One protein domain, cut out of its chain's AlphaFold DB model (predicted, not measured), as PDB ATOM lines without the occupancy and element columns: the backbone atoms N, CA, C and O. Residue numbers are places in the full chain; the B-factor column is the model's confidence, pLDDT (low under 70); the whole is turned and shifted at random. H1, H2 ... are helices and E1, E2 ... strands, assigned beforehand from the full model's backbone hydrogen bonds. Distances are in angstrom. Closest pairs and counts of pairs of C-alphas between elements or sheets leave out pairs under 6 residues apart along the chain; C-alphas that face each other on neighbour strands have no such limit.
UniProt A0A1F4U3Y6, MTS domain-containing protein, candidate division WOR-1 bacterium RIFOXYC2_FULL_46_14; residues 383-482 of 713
ATOM      1  N   GLU A 383     175.524  68.959  48.333       93.50
ATOM      2  CA  GLU A 383     175.428  69.522  49.681       93.50
ATOM      3  C   GLU A 383     176.820  69.724  50.290       93.50
ATOM      4  O   GLU A 383     177.120  70.809  50.781       93.50
ATOM      5  N   GLU A 384     177.704  68.731  50.187       95.00
ATOM      6  CA  GLU A 384     179.079  68.831  50.690       95.00
ATOM      7  C   GLU A 384     179.868  69.931  49.985       95.00
ATOM      8  O   GLU A 384     180.506  70.742  50.652       95.00
ATOM      9  N   ILE A 385     179.789  70.022  48.652       95.38
ATOM     10  CA  ILE A 385     180.430  71.110  47.892       95.38
ATOM     11  C   ILE A 385     179.915  72.470  48.371       95.38
ATOM     12  O   ILE A 385     180.704  73.402  48.535       95.38
ATOM     13  N   THR A 386     178.611  72.577  48.638       94.44
ATOM     14  CA  THR A 386     178.004  73.803  49.167       94.44
ATOM     15  C   THR A 386     178.560  74.132  50.551       94.44
ATOM     16  O   THR A 386     179.053  75.241  50.760       94.44
ATOM     17  N   LYS A 387     178.569  73.164  51.478       95.19
ATOM     18  CA  LYS A 387     179.142  73.328  52.824       95.19
ATOM     19  C   LYS A 387     180.611  73.753  52.754       95.19
ATOM     20  O   LYS A 387     180.993  74.722  53.408       95.19
ATOM     21  N   ILE A 388     181.408  73.111  51.900       95.94
ATOM     22  CA  ILE A 388     182.810  73.458  51.642       95.94
ATOM     23  C   ILE A 388     182.937  74.903  51.133       95.94
ATOM     24  O   ILE A 388     183.773  75.654  51.629       95.94
ATOM     25  N   ASP A 389     182.117  75.346  50.179       95.12
ATOM     26  CA  ASP A 389     182.182  76.723  49.659       95.12
ATOM     27  C   ASP A 389     181.817  77.776  50.719       95.12
ATOM     28  O   ASP A 389     182.296  78.912  50.674       95.12
ATOM     29  N   THR A 390     180.998  77.397  51.706       93.56
ATOM     30  CA  THR A 390     180.625  78.276  52.824       93.56
ATOM     31  C   THR A 390     181.665  78.395  53.935       93.56
ATOM     32  O   THR A 390     181.505  79.255  54.802       93.56
ATOM     33  N   THR A 391     182.725  77.585  53.902       95.12
ATOM     34  CA  THR A 391     183.824  77.658  54.878       95.12
ATOM     35  C   THR A 391     184.521  79.021  54.843       95.12
ATOM     36  O   THR A 391     184.567  79.698  53.807       95.12
ATOM     37  N   HIS A 392     185.076  79.440  55.980       93.88
ATOM     38  CA  HIS A 392     185.802  80.702  56.115       93.88
ATOM     39  C   HIS A 392     186.999  80.763  55.164       93.88
ATOM     40  O   HIS A 392     187.166  81.754  54.456       93.88
ATOM     41  N   VAL A 393     187.765  79.677  55.045       93.62
ATOM     42  CA  VAL A 393     188.922  79.589  54.137       93.62
ATOM     43  C   VAL A 393     188.544  79.765  52.663       93.62
ATOM     44  O   VAL A 393     189.329  80.315  51.888       93.62
ATOM     45  N   CYS A 394     187.341  79.343  52.260       94.06
ATOM     46  CA  CYS A 394     186.818  79.569  50.912       94.06
ATOM     47  C   CYS A 394     186.301  81.003  50.742       94.06
ATOM     48  O   CYS A 394     186.585  81.652  49.728       94.06
ATOM     49  N   ARG A 395     185.552  81.519  51.721       93.25
ATOM     50  CA  ARG A 395     184.948  82.861  51.675       93.25
ATOM     51  C   ARG A 395     185.969  83.992  51.803       93.25
ATOM     52  O   ARG A 395     185.737  85.066  51.254       93.25
ATOM     53  N   SER A 396     187.099  83.753  52.464       91.94
ATOM     54  CA  SER A 396     188.164  84.743  52.658       91.94
ATOM     55  C   SER A 396     188.986  85.026  51.391       91.94
ATOM     56  O   SER A 396     189.733  86.006  51.345       91.94
ATOM     57  N   VAL A 397     188.836  84.213  50.334       91.62
ATOM     58  CA  VAL A 397     189.506  84.434  49.042       91.62
ATOM     59  C   VAL A 397     188.919  85.666  48.353       91.62
ATOM     60  O   VAL A 397     187.749  85.683  47.959       91.62
ATOM     61  N   ARG A 398     189.744  86.701  48.158       91.06
ATOM     62  CA  ARG A 398     189.281  88.000  47.648       91.06
ATOM     63  C   ARG A 398     188.889  87.926  46.169       91.06
ATOM     64  O   ARG A 398     189.488  87.152  45.419       91.06
ATOM     65  N   PRO A 399     187.927  88.739  45.692       90.88
ATOM     66  CA  PRO A 399     187.589  88.801  44.270       90.88
ATOM     67  C   PRO A 399     188.830  88.988  43.384       90.88
ATOM     68  O   PRO A 399     189.632  89.891  43.604       90.88
ATOM     69  N   GLY A 400     189.002  88.111  42.392       84.00
ATOM     70  CA  GLY A 400     190.177  88.097  41.507       84.00
ATOM     71  C   GLY A 400     191.373  87.279  42.016       84.00
ATOM     72  O   GLY A 400     192.195  86.864  41.200       84.00
ATOM     73  N   GLU A 401     191.434  86.965  43.312       89.19
ATOM     74  CA  GLU A 401     192.425  86.064  43.904       89.19
ATOM     75  C   GLU A 401     192.077  84.597  43.614       89.19
ATOM     76  O   GLU A 401     190.908  84.214  43.466       89.19
ATOM     77  N   LYS A 402     193.112  83.758  43.533       90.38
ATOM     78  CA  LYS A 402     192.992  82.307  43.425       90.38
ATOM     79  C   LYS A 402     193.852  81.658  44.502       90.38
ATOM     80  O   LYS A 402     195.052  81.916  44.541       90.38
ATOM     81  N   LYS A 403     193.255  80.788  45.314       90.75
ATOM     82  CA  LYS A 403     193.959  80.002  46.333       90.75
ATOM     83  C   LYS A 403     193.793  78.505  46.098       90.75
ATOM     84  O   LYS A 403     192.804  78.055  45.516       90.75
ATOM     85  N   GLN A 404     194.800  77.759  46.535       92.50
ATOM     86  CA  GLN A 404     194.751  76.309  46.679       92.50
ATOM     87  C   GLN A 404     194.436  75.994  48.136       92.50
ATOM     88  O   GLN A 404     195.068  76.556  49.028       92.50
ATOM     89  N   ILE A 405     193.444  75.143  48.364       94.12
ATOM     90  CA  ILE A 405     192.994  74.735  49.696       94.12
ATOM     91  C   ILE A 405     193.030  73.209  49.734       94.12
ATOM     92  O   ILE A 405     192.596  72.562  48.776       94.12
ATOM     93  N   LEU A 406     193.570  72.639  50.809       95.50
ATOM     94  CA  LEU A 406     193.595  71.197  51.010       95.50
ATOM     95  C   LEU A 406     192.250  70.735  51.570       95.50
ATOM     96  O   LEU A 406     191.772  71.286  52.557       95.50
ATOM     97  N   LEU A 407     191.668  69.710  50.959       96.06
ATOM     98  CA  LEU A 407     190.486  69.016  51.451       96.06
ATOM     99  C   LEU A 407     190.846  67.571  51.794       96.06
ATOM    100  O   LEU A 407     191.295  66.816  50.934       96.06
ATOM    101  N   LEU A 408     190.605  67.188  53.042       96.56
ATOM    102  CA  LEU A 408     190.723  65.829  53.548       96.56
ATOM    103  C   LEU A 408     189.313  65.258  53.672       96.56
ATOM    104  O   LEU A 408     188.548  65.687  54.529       96.56
ATOM    105  N   HIS A 409     188.964  64.329  52.789       96.56
ATOM    106  CA  HIS A 409     187.651  63.693  52.755       96.56
ATOM    107  C   HIS A 409     187.788  62.232  53.177       96.56
ATOM    108  O   HIS A 409     188.336  61.427  52.422       96.56
ATOM    109  N   LEU A 410     187.285  61.890  54.361       96.19
ATOM    110  CA  LEU A 410     187.203  60.505  54.827       96.19
ATOM    111  C   LEU A 410     185.855  59.892  54.468       96.19
ATOM    112  O   LEU A 410     184.829  60.558  54.596       96.19
ATOM    113  N   SER A 411     185.861  58.623  54.061       94.00
ATOM    114  CA  SER A 411     184.621  57.859  53.955       94.00
ATOM    115  C   SER A 411     183.995  57.643  55.332       94.00
ATOM    116  O   SER A 411     184.690  57.575  56.348       94.00
ATOM    117  N   ASP A 412     182.672  57.510  55.356       90.06
ATOM    118  CA  ASP A 412     181.898  57.405  56.596       90.06
ATOM    119  C   ASP A 412     182.283  56.183  57.451       90.06
ATOM    120  O   ASP A 412     182.244  56.213  58.683       90.06
ATOM    121  N   ASP A 413     182.717  55.111  56.787       90.56
ATOM    122  CA  ASP A 413     183.206  53.869  57.385       90.56
ATOM    123  C   ASP A 413     184.708  53.880  57.719       90.56
ATOM    124  O   ASP A 413     185.242  52.858  58.146       90.56
ATOM    125  N   LEU A 414     185.397  55.008  57.505       92.06
ATOM    126  CA  LEU A 414     186.846  55.172  57.659       92.06
ATOM    127  C   LEU A 414     187.704  54.218  56.804       92.06
ATOM    128  O   LEU A 414     188.901  54.090  57.056       92.06
ATOM    129  N   SER A 415     187.142  53.583  55.771       94.06
ATOM    130  CA  SER A 415     187.891  52.701  54.860       94.06
ATOM    131  C   SER A 415     188.812  53.455  53.891       94.06
ATOM    132  O   SER A 415     189.729  52.868  53.311       94.06
ATOM    133  N   SER A 416     188.608  54.764  53.705       95.50
ATOM    134  CA  SER A 416     189.426  55.584  52.809       95.50
ATOM    135  C   SER A 416     189.562  57.038  53.269       95.50
ATOM    136  O   SER A 416     188.634  57.637  53.811       95.50
ATOM    137  N   LEU A 417     190.730  57.626  53.002       96.50
ATOM    138  CA  LEU A 417     191.002  59.060  53.077       96.50
ATOM    139  C   LEU A 417     191.408  59.554  51.691       96.50
ATOM    140  O   LEU A 417     192.445  59.169  51.153       96.50
ATOM    141  N   ARG A 418     190.626  60.475  51.140       95.94
ATOM    142  CA  ARG A 418     190.939  61.176  49.896       95.94
ATOM    143  C   ARG A 418     191.528  62.542  50.200       95.94
ATOM    144  O   ARG A 418     190.966  63.327  50.959       95.94
ATOM    145  N   ILE A 419     192.663  62.823  49.574       95.69
ATOM    146  CA  ILE A 419     193.430  64.057  49.712       95.69
ATOM    147  C   ILE A 419     193.218  64.868  48.434       95.69
ATOM    148  O   ILE A 419     193.797  64.566  47.386       95.69
ATOM    149  N   LEU A 420     192.372  65.894  48.502       95.31
ATOM    150  CA  LEU A 420     191.945  66.687  47.350       95.31
ATOM    151  C   LEU A 420     192.461  68.128  47.416       95.31
ATOM    152  O   LEU A 420     192.619  68.708  48.484       95.31
ATOM    153  N   THR A 421     192.673  68.739  46.255       94.06
ATOM    154  CA  THR A 421     192.947  70.171  46.114       94.06
ATOM    155  C   THR A 421     191.695  70.891  45.643       94.06
ATOM    156  O   THR A 421     191.162  70.585  44.575       94.06
ATOM    157  N   ILE A 422     191.278  71.916  46.383       94.69
ATOM    158  CA  ILE A 422     190.264  72.881  45.965       94.69
ATOM    159  C   ILE A 422     190.953  74.109  45.364       94.69
ATOM    160  O   ILE A 422     191.741  74.797  46.011       94.69
ATOM    161  N   MET A 423     190.610  74.428  44.118       93.06
ATOM    162  CA  MET A 423     191.043  75.638  43.422       93.06
ATOM    163  C   MET A 423     189.987  76.739  43.578       93.06
ATOM    164  O   MET A 423     189.179  76.970  42.668       93.06
ATOM    165  N   LYS A 424     189.998  77.438  44.715       93.69
ATOM    166  CA  LYS A 424     189.027  78.496  45.011       93.69
ATOM    167  C   LYS A 424     189.407  79.809  44.326       93.69
ATOM    168  O   LYS A 424     190.537  80.281  44.441       93.69
ATOM    169  N   ARG A 425     188.440  80.425  43.636       93.38
ATOM    170  CA  ARG A 425     188.537  81.795  43.110       93.38
ATOM    171  C   ARG A 425     187.558  82.694  43.861       93.38
ATOM    172  O   ARG A 425     186.403  82.310  44.065       93.38
ATOM    173  N   GLY A 426     188.011  83.867  44.289       91.06
ATOM    174  CA  GLY A 426     187.154  84.791  45.031       91.06
ATOM    175  C   GLY A 426     186.006  85.320  44.173       91.06
ATOM    176  O   GLY A 426     186.194  85.613  42.991       91.06
ATOM    177  N   GLY A 427     184.814  85.403  44.767       87.56
ATOM    178  CA  GLY A 427     183.579  85.808  44.081       87.56
ATOM    179  C   GLY A 427     182.966  84.759  43.141       87.56
ATOM    180  O   GLY A 427     181.982  85.060  42.475       87.56
ATOM    181  N   VAL A 428     183.522  83.544  43.068       92.62
ATOM    182  CA  VAL A 428     182.999  82.449  42.231       92.62
ATOM    183  C   VAL A 428     182.581  81.277  43.112       92.62
ATOM    184  O   VAL A 428     183.393  80.813  43.910       92.62
ATOM    185  N   VAL A 429     181.350  80.792  42.950       92.94
ATOM    186  CA  VAL A 429     180.837  79.606  43.660       92.94
ATOM    187  C   VAL A 429     181.678  78.382  43.306       92.94
ATOM    188  O   VAL A 429     182.027  78.176  42.138       92.94
ATOM    189  N   LEU A 430     182.037  77.587  44.313       93.69
ATOM    190  CA  LEU A 430     182.802  76.364  44.100       93.69
ATOM    191  C   LEU A 430     181.997  75.353  43.272       93.69
ATOM    192  O   LEU A 430     180.803  75.160  43.473       93.69
ATOM    193  N   SER A 431     182.670  74.673  42.347       91.38
ATOM    194  CA  SER A 431     182.073  73.594  41.565       91.38
ATOM    195  C   SER A 431     183.000  72.387  41.499       91.38
ATOM    196  O   SER A 431     184.210  72.508  41.693       91.38
ATOM    197  N   ALA A 432     182.452  71.235  41.113       84.56
ATOM    198  CA  ALA A 432     183.198  70.015  40.805       84.56
ATOM    199  C   ALA A 432     184.427  70.256  39.896       84.56
ATOM    200  O   ALA A 432     185.483  69.661  40.078       84.56
ATOM    201  N   LYS A 433     184.341  71.198  38.947       87.81
ATOM    202  CA  LYS A 433     185.438  71.531  38.015       87.81
ATOM    203  C   LYS A 433     186.628  72.233  38.684       87.81
ATOM    204  O   LYS A 433     187.620  72.526  38.015       87.81
ATOM    205  N   ASN A 434     186.536  72.542  39.973       92.56
ATOM    206  CA  ASN A 434     187.574  73.193  40.764       92.56
ATOM    207  C   ASN A 434     188.291  72.230  41.717       92.56
ATOM    208  O   ASN A 434     189.154  72.688  42.460       92.56
ATOM    209  N   ILE A 435     187.951  70.941  41.700       94.50
ATOM    210  CA  ILE A 435     188.431  69.956  42.669       94.50
ATOM    211  C   ILE A 435     189.294  68.917  41.950       94.50
ATOM    212  O   ILE A 435     188.936  68.431  40.879       94.50
ATOM    213  N   VAL A 436     190.456  68.607  42.520       93.94
ATOM    214  CA  VAL A 436     191.419  67.626  42.000       93.94
ATOM    215  C   VAL A 436     191.706  66.607  43.095       93.94
ATOM    216  O   VAL A 436     192.014  67.008  44.209       93.94
ATOM    217  N   LEU A 437     191.636  65.312  42.795       94.50
ATOM    218  CA  LEU A 437     192.131  64.262  43.686       94.50
ATOM    219  C   LEU A 437     193.652  64.158  43.518       94.50
ATOM    220  O   LEU A 437     194.108  63.982  42.393       94.50
ATOM    221  N   ASN A 438     194.416  64.284  44.605       92.38
ATOM    222  CA  ASN A 438     195.876  64.129  44.567       92.38
ATOM    223  C   ASN A 438     196.322  62.752  45.074       92.38
ATOM    224  O   ASN A 438     197.315  62.220  44.596       92.38
ATOM    225  N   ALA A 439     195.618  62.189  46.057       93.25
ATOM    226  CA  ALA A 439     195.904  60.861  46.590       93.25
ATOM    227  C   ALA A 439     194.673  60.260  47.273       93.25
ATOM    228  O   ALA A 439     193.810  60.986  47.773       93.25
ATOM    229  N   GLU A 440     194.627  58.935  47.336       94.69
ATOM    230  CA  GLU A 440     193.646  58.172  48.103       94.69
ATOM    231  C   GLU A 440     194.381  57.115  48.928       94.69
ATOM    232  O   GLU A 440     195.122  56.295  48.390       94.69
ATOM    233  N   ILE A 441     194.200  57.171  50.245       93.81
ATOM    234  CA  ILE A 441     194.807  56.267  51.216       93.81
ATOM    235  C   ILE A 441     193.723  55.320  51.712       93.81
ATOM    236  O   ILE A 441     192.698  55.770  52.220       93.81
ATOM    237  N   LYS A 442     193.949  54.015  51.566       93.81
ATOM    238  CA  LYS A 442     193.057  52.980  52.099       93.81
ATOM    239  C   LYS A 442     193.377  52.712  53.562       93.81
ATOM    240  O   LYS A 442     194.548  52.738  53.934       93.81
ATOM    241  N   ASP A 443     192.344  52.453  54.353       91.31
ATOM    242  CA  ASP A 443     192.429  52.175  55.790       91.31
ATOM    243  C   ASP A 443     193.347  53.168  56.538       91.31
ATOM    244  O   ASP A 443     194.308  52.757  57.206       91.31
ATOM    245  N   PRO A 444     193.106  54.489  56.396       93.12
ATOM    246  CA  PRO A 444     193.987  55.521  56.924       93.12
ATOM    247  C   PRO A 444     194.180  55.370  58.434       93.12
ATOM    248  O   PRO A 444     193.234  55.418  59.218       93.12
ATOM    249  N   ARG A 445     195.440  55.252  58.864       92.50
ATOM    250  CA  ARG A 445     195.800  55.249  60.294       92.50
ATOM    251  C   ARG A 445     196.098  56.638  60.838       92.50
ATOM    252  O   ARG A 445     196.284  56.799  62.039       92.50
ATOM    253  N   LEU A 446     196.172  57.631  59.958       92.25
ATOM    254  CA  LEU A 446     196.469  59.022  60.265       92.25
ATOM    255  C   LEU A 446     195.716  59.930  59.296       92.25
ATOM    256  O   LEU A 446     195.595  59.614  58.115       92.25
ATOM    257  N   LEU A 447     195.307  61.104  59.776       90.50
ATOM    258  CA  LEU A 447     194.784  62.161  58.906       90.50
ATOM    259  C   LEU A 447     195.906  62.871  58.122       90.50
ATOM    260  O   LEU A 447     195.677  63.421  57.047       90.50
ATOM    261  N   TYR A 448     197.138  62.797  58.640       88.88
ATOM    262  CA  TYR A 448     198.363  63.203  57.950       88.88
ATOM    263  C   TYR A 448     199.339  62.014  57.803       88.88
ATOM    264  O   TYR A 448     200.282  61.871  58.597       88.88
ATOM    265  N   PRO A 449     199.092  61.125  56.822       89.62
ATOM    266  CA  PRO A 449     199.841  59.885  56.615       89.62
ATOM    267  C   PRO A 449     201.166  60.149  55.877       89.62
ATOM    268  O   PRO A 449     201.312  59.919  54.681       89.62
ATOM    269  N   THR A 450     202.141  60.730  56.581       88.50
ATOM    270  CA  THR A 450     203.453  61.127  56.029       88.50
ATOM    271  C   THR A 450     204.218  60.011  55.318       88.50
ATOM    272  O   THR A 450     204.941  60.313  54.372       88.50
ATOM    273  N   ALA A 451     204.113  58.758  55.767       86.62
ATOM    274  CA  ALA A 451     204.833  57.646  55.151       86.62
ATOM    275  C   ALA A 451     204.202  57.276  53.803       86.62
ATOM    276  O   ALA A 451     204.892  57.154  52.794       86.62
ATOM    277  N   GLU A 452     202.877  57.200  53.769       89.31
ATOM    278  CA  GLU A 452     202.088  56.927  52.578       89.31
ATOM    279  C   GLU A 452     202.219  58.062  51.556       89.31
ATOM    280  O   GLU A 452     202.409  57.800  50.371       89.31
ATOM    281  N   ILE A 453     202.221  59.319  52.016       89.50
ATOM    282  CA  ILE A 453     202.518  60.487  51.176       89.50
ATOM    283  C   ILE A 453     203.932  60.380  50.593       89.50
ATOM    284  O   ILE A 453     204.117  60.633  49.407       89.50
ATOM    285  N   GLY A 454     204.923  59.972  51.393       86.00
ATOM    286  CA  GLY A 454     206.309  59.796  50.949       86.00
ATOM    287  C   GLY A 454     206.480  58.780  49.813       86.00
ATOM    288  O   GLY A 454     207.409  58.921  49.017       86.00
ATOM    289  N   ASN A 455     205.557  57.819  49.708       86.56
ATOM    290  CA  ASN A 455     205.529  56.788  48.669       86.56
ATOM    291  C   ASN A 455     204.798  57.214  47.382       86.56
ATOM    292  O   ASN A 455     204.788  56.454  46.412       86.56
ATOM    293  N   LEU A 456     204.184  58.403  47.343       85.50
ATOM    294  CA  LEU A 456     203.530  58.917  46.137       85.50
ATOM    295  C   LEU A 456     204.556  59.271  45.039       85.50
ATOM    296  O   LEU A 456     205.707  59.611  45.346       85.50
ATOM    297  N   PRO A 457     204.147  59.270  43.753       82.62
ATOM    298  CA  PRO A 457     204.948  59.833  42.668       82.62
ATOM    299  C   PRO A 457     205.401  61.260  42.987       82.62
ATOM    300  O   PRO A 457     204.697  62.008  43.663       82.62
ATOM    301  N   SER A 458     206.566  61.663  42.477       81.38
ATOM    302  CA  SER A 458     207.223  62.919  42.873       81.38
ATOM    303  C   SER A 458     206.323  64.153  42.762       81.38
ATOM    304  O   SER A 458     206.323  64.979  43.668       81.38
ATOM    305  N   VAL A 459     205.528  64.263  41.694       81.50
ATOM    306  CA  VAL A 459     204.618  65.398  41.474       81.50
ATOM    307  C   VAL A 459     203.500  65.427  42.517       81.50
ATOM    308  O   VAL A 459     203.314  66.453  43.171       81.50
ATOM    309  N   ASP A 460     202.790  64.316  42.711       83.62
ATOM    310  CA  ASP A 460     201.682  64.236  43.670       83.62
ATOM    311  C   ASP A 460     202.181  64.389  45.107       83.62
ATOM    312  O   ASP A 460     201.615  65.158  45.885       83.62
ATOM    313  N   ARG A 461     203.302  63.736  45.436       90.56
ATOM    314  CA  ARG A 461     203.990  63.875  46.722       90.56
ATOM    315  C   ARG A 461     204.307  65.337  47.020       90.56
ATOM    316  O   ARG A 461     203.998  65.823  48.107       90.56
ATOM    317  N   ASP A 462     204.925  66.041  46.074       88.56
ATOM    318  CA  ASP A 462     205.354  67.425  46.272       88.56
ATOM    319  C   ASP A 462     204.147  68.377  46.366       88.56
ATOM    320  O   ASP A 462     204.171  69.322  47.159       88.56
ATOM    321  N   ILE A 463     203.066  68.124  45.617       88.00
ATOM    322  CA  ILE A 463     201.800  68.865  45.749       88.00
ATOM    323  C   ILE A 463     201.217  68.665  47.148       88.00
ATOM    324  O   ILE A 463     200.976  69.643  47.857       88.00
ATOM    325  N   VAL A 464     201.022  67.411  47.563       89.88
ATOM    326  CA  VAL A 464     200.408  67.069  48.851       89.88
ATOM    327  C   VAL A 464     201.242  67.614  50.010       89.88
ATOM    328  O   VAL A 464     200.693  68.270  50.894       89.88
ATOM    329  N   HIS A 465     202.568  67.455  49.988       89.31
ATOM    330  CA  HIS A 465     203.436  68.025  51.022       89.31
ATOM    331  C   HIS A 465     203.356  69.550  51.102       89.31
ATOM    332  O   HIS A 465     203.314  70.092  52.205       89.31
ATOM    333  N   ASN A 466     203.331  70.259  49.970       87.38
ATOM    334  CA  ASN A 466     203.221  71.719  49.987       87.38
ATOM    335  C   ASN A 466     201.862  72.181  50.517       87.38
ATOM    336  O   ASN A 466     201.806  73.150  51.275       87.38
ATOM    337  N   LEU A 467     200.786  71.468  50.177       88.88
ATOM    338  CA  LEU A 467     199.454  71.721  50.717       88.88
ATOM    339  C   LEU A 467     199.416  71.519  52.235       88.88
ATOM    340  O   LEU A 467     198.907  72.393  52.921       88.88
ATOM    341  N   PHE A 468     200.022  70.453  52.766       86.94
ATOM    342  CA  PHE A 468     200.154  70.217  54.213       86.94
ATOM    343  C   PHE A 468     201.167  71.117  54.939       86.94
ATOM    344  O   PHE A 468     201.216  71.141  56.169       86.94
ATOM    345  N   ARG A 469     202.006  71.853  54.210       79.81
ATOM    346  CA  ARG A 469     202.977  72.776  54.809       79.81
ATOM    347  C   ARG A 469     202.490  74.220  54.826       79.81
ATOM    348  O   ARG A 469     202.803  74.952  55.760       79.81
ATOM    349  N   TYR A 470     201.785  74.634  53.779       74.75
ATOM    350  CA  TYR A 470     201.440  76.034  53.527       74.75
ATOM    351  C   TYR A 470     199.945  76.264  53.286       74.75
ATOM    352  O   TYR A 470     199.535  77.410  53.108       74.75
ATOM    353  N   GLY A 471     199.149  75.200  53.204       70.94
ATOM    354  CA  GLY A 471     197.746  75.271  52.834       70.94
ATOM    355  C   GLY A 471     196.820  75.500  54.021       70.94
ATOM    356  O   GLY A 471     197.116  75.163  55.163       70.94
ATOM    357  N   ASN A 472     195.657  76.054  53.697       87.19
ATOM    358  CA  ASN A 472     194.479  76.003  54.550       87.19
ATOM    359  C   ASN A 472     193.879  74.592  54.460       87.19
ATOM    360  O   ASN A 472     193.855  74.023  53.361       87.19
ATOM    361  N   TYR A 473     193.367  74.055  55.568       87.94
ATOM    362  CA  TYR A 473     192.784  72.711  55.612       87.94
ATOM    363  C   TYR A 473     191.275  72.765  55.751       87.94
ATOM    364  O   TYR A 473     190.739  73.554  56.522       87.94
ATOM    365  N   ILE A 474     190.599  71.883  55.031       95.81
ATOM    366  CA  ILE A 474     189.211  71.515  55.266       95.81
ATOM    367  C   ILE A 474     189.195  70.015  55.531       95.81
ATOM    368  O   ILE A 474     189.737  69.248  54.737       95.81
ATOM    369  N   THR A 475     188.551  69.597  56.614       96.25
ATOM    370  CA  THR A 475     188.310  68.182  56.909       96.25
ATOM    371  C   THR A 475     186.822  67.894  56.777       96.25
ATOM    372  O   THR A 475     185.993  68.641  57.300       96.25
ATOM    373  N   LEU A 476     186.496  66.810  56.075       95.88
ATOM    374  CA  LEU A 476     185.143  66.356  55.799       95.88
ATOM    375  C   LEU A 476     184.999  64.865  56.135       95.88
ATOM    376  O   LEU A 476     185.747  64.036  55.615       95.88
ATOM    377  N   ILE A 477     184.037  64.543  56.999       94.38
ATOM    378  CA  ILE A 477     183.633  63.171  57.352       94.38
ATOM    379  C   ILE A 477     182.157  63.164  57.760       94.38
ATOM    380  O   ILE A 477     181.719  64.078  58.462       94.38
ATOM    381  N   ASN A 478     181.378  62.154  57.360       88.88
ATOM    382  CA  ASN A 478     179.966  62.013  57.746       88.88
ATOM    383  C   ASN A 478     179.121  63.275  57.453       88.88
ATOM    384  O   ASN A 478     178.206  63.629  58.214       88.88
ATOM    385  N   GLY A 479     179.471  64.000  56.383       91.00
ATOM    386  CA  GLY A 479     178.876  65.280  55.979       91.00
ATOM    387  C   GLY A 479     179.210  66.491  56.869       91.00
ATOM    388  O   GLY A 479     178.711  67.587  56.597       91.00
ATOM    389  N   VAL A 480     180.033  66.313  57.910       95.00
ATOM    390  CA  VAL A 480     180.497  67.368  58.825       95.00
ATOM    391  C   VAL A 480     181.764  67.995  58.258       95.00
ATOM    392  O   VAL A 480     182.739  67.298  57.983       95.00
ATOM    393  N   VAL A 481     181.754  69.320  58.104       96.19
ATOM    394  CA  VAL A 481     182.846  70.086  57.484       96.19
ATOM    395  C   VAL A 481     183.423  71.072  58.482       96.19
ATOM    396  O   VAL A 481     182.684  71.903  59.007       96.19
ATOM    397  N   VAL A 482     184.731  71.041  58.706       96.06
ATOM    398  CA  VAL A 482     185.437  72.073  59.481       96.06
ATOM    399  C   VAL A 482     186.631  72.582  58.702       96.06
ATOM    400  O   VAL A 482     187.265  71.821  57.972       96.06
TER     401      VAL A 482
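AT A GLANCE: This is residues 383 to 482 of the 713 residues of the protein "MTS domain-containing protein" of candidate division WOR-1 bacterium RIFOXYC2_FULL_46_14 (UniProt A0A1F4U3Y6). A twisted sheet of five strands forms a wall, with the longest helix, H4, crossing one face and the short helix H1 packed on the opposite face near E5 and E4. H2 lies beside the strands, and the small H3 packs on H4 and only grazes the sheet. The printed part has 100 residues, with four named helices and five named strands in the order H1 H2 E1 E2 E3 H3 H4 E4 E5. The sheet is mixed, in the order E3 E2 E1 E4 E5, and the class is mixed, helices and strands. The whole is compact, with a radius of gyration of the C-alphas of 13.3 A, and spans 37 by 29 by 20 A.

IN THESE COORDINATES: In the sheet, E1 is residues 402 to 410, 25.3 A long, E2 residues 416 to 425, 28.0 A, and E3 residues 435 to 442, 20.0 A, with a bend of 60 degrees at residue 438. E4 is residues 472 to 477, 17.0 A, and E5 residues 480 to 482, 6.9 A, ending at C-alpha 482 (185.437, 72.073, 59.481). H4 is residues 458 to 470, 17.9 A, from C-alpha 458 at (207.223, 62.919, 42.873). H1 is residues 383 to 389, 9.9 A, from C-alpha 383 at (175.428, 69.522, 49.681). H2 is residues 392 to 395, 5.0 A, and H3 residues 450 to 454, 6.0 A.

HOW THE PARTS SIT: E1, E2 and E3 form a meander, each strand the antiparallel neighbour of the one before. N 407 and O 420 are 2.8 A apart in the hairpin E1 and E2, and N 436 and O 421 are 2.9 A apart in the hairpin E2 and E3. E1 and E4 are parallel at 29 degrees, with N 408 and O 474 2.8 A apart. In the hairpin E4 and E5, N 475 and O 482 are 2.9 A apart. E3, H3 H4 and E4 make a split strand-helix-strand unit, two strands running the same way with E2 and E1 between them in the sheet, and its crossover is right-handed. H4 is on the sheet at a height over the sheet of 9.2 A; it is over E2 and E1 and only just over E3, on which 3 of its C-alphas fall. It runs across the strands, at 79 degrees to E1 on the local plane; the closest C-alphas of H4 and E1 are those of Leu 467 and Leu 406, 5.9 A apart. H3 touches H4 with residues 461 to 465 of H4 alone, the closest C-alphas being those of Ile 453 and Arg 461, 5.8 A apart. H1 is on the opposite face from H4; its closest C-alpha to E5 is that of Ile 388, 6.7 A from that of Val 481. H2 is on the sheet but over none of its strands, at a height over the sheet of 6.5 A. In H1, H3 and H4 every O i to N i+4 pair is within hydrogen-bond range; H2 is too short for such a pair.

THE WHOLE: The C-alphas farthest apart, those of Gly 400 and Asp 443, are 38.7 A apart. The printed part has no cut, and no link is long. Its mean pLDDT is 91.3, and no printed residue is under 70.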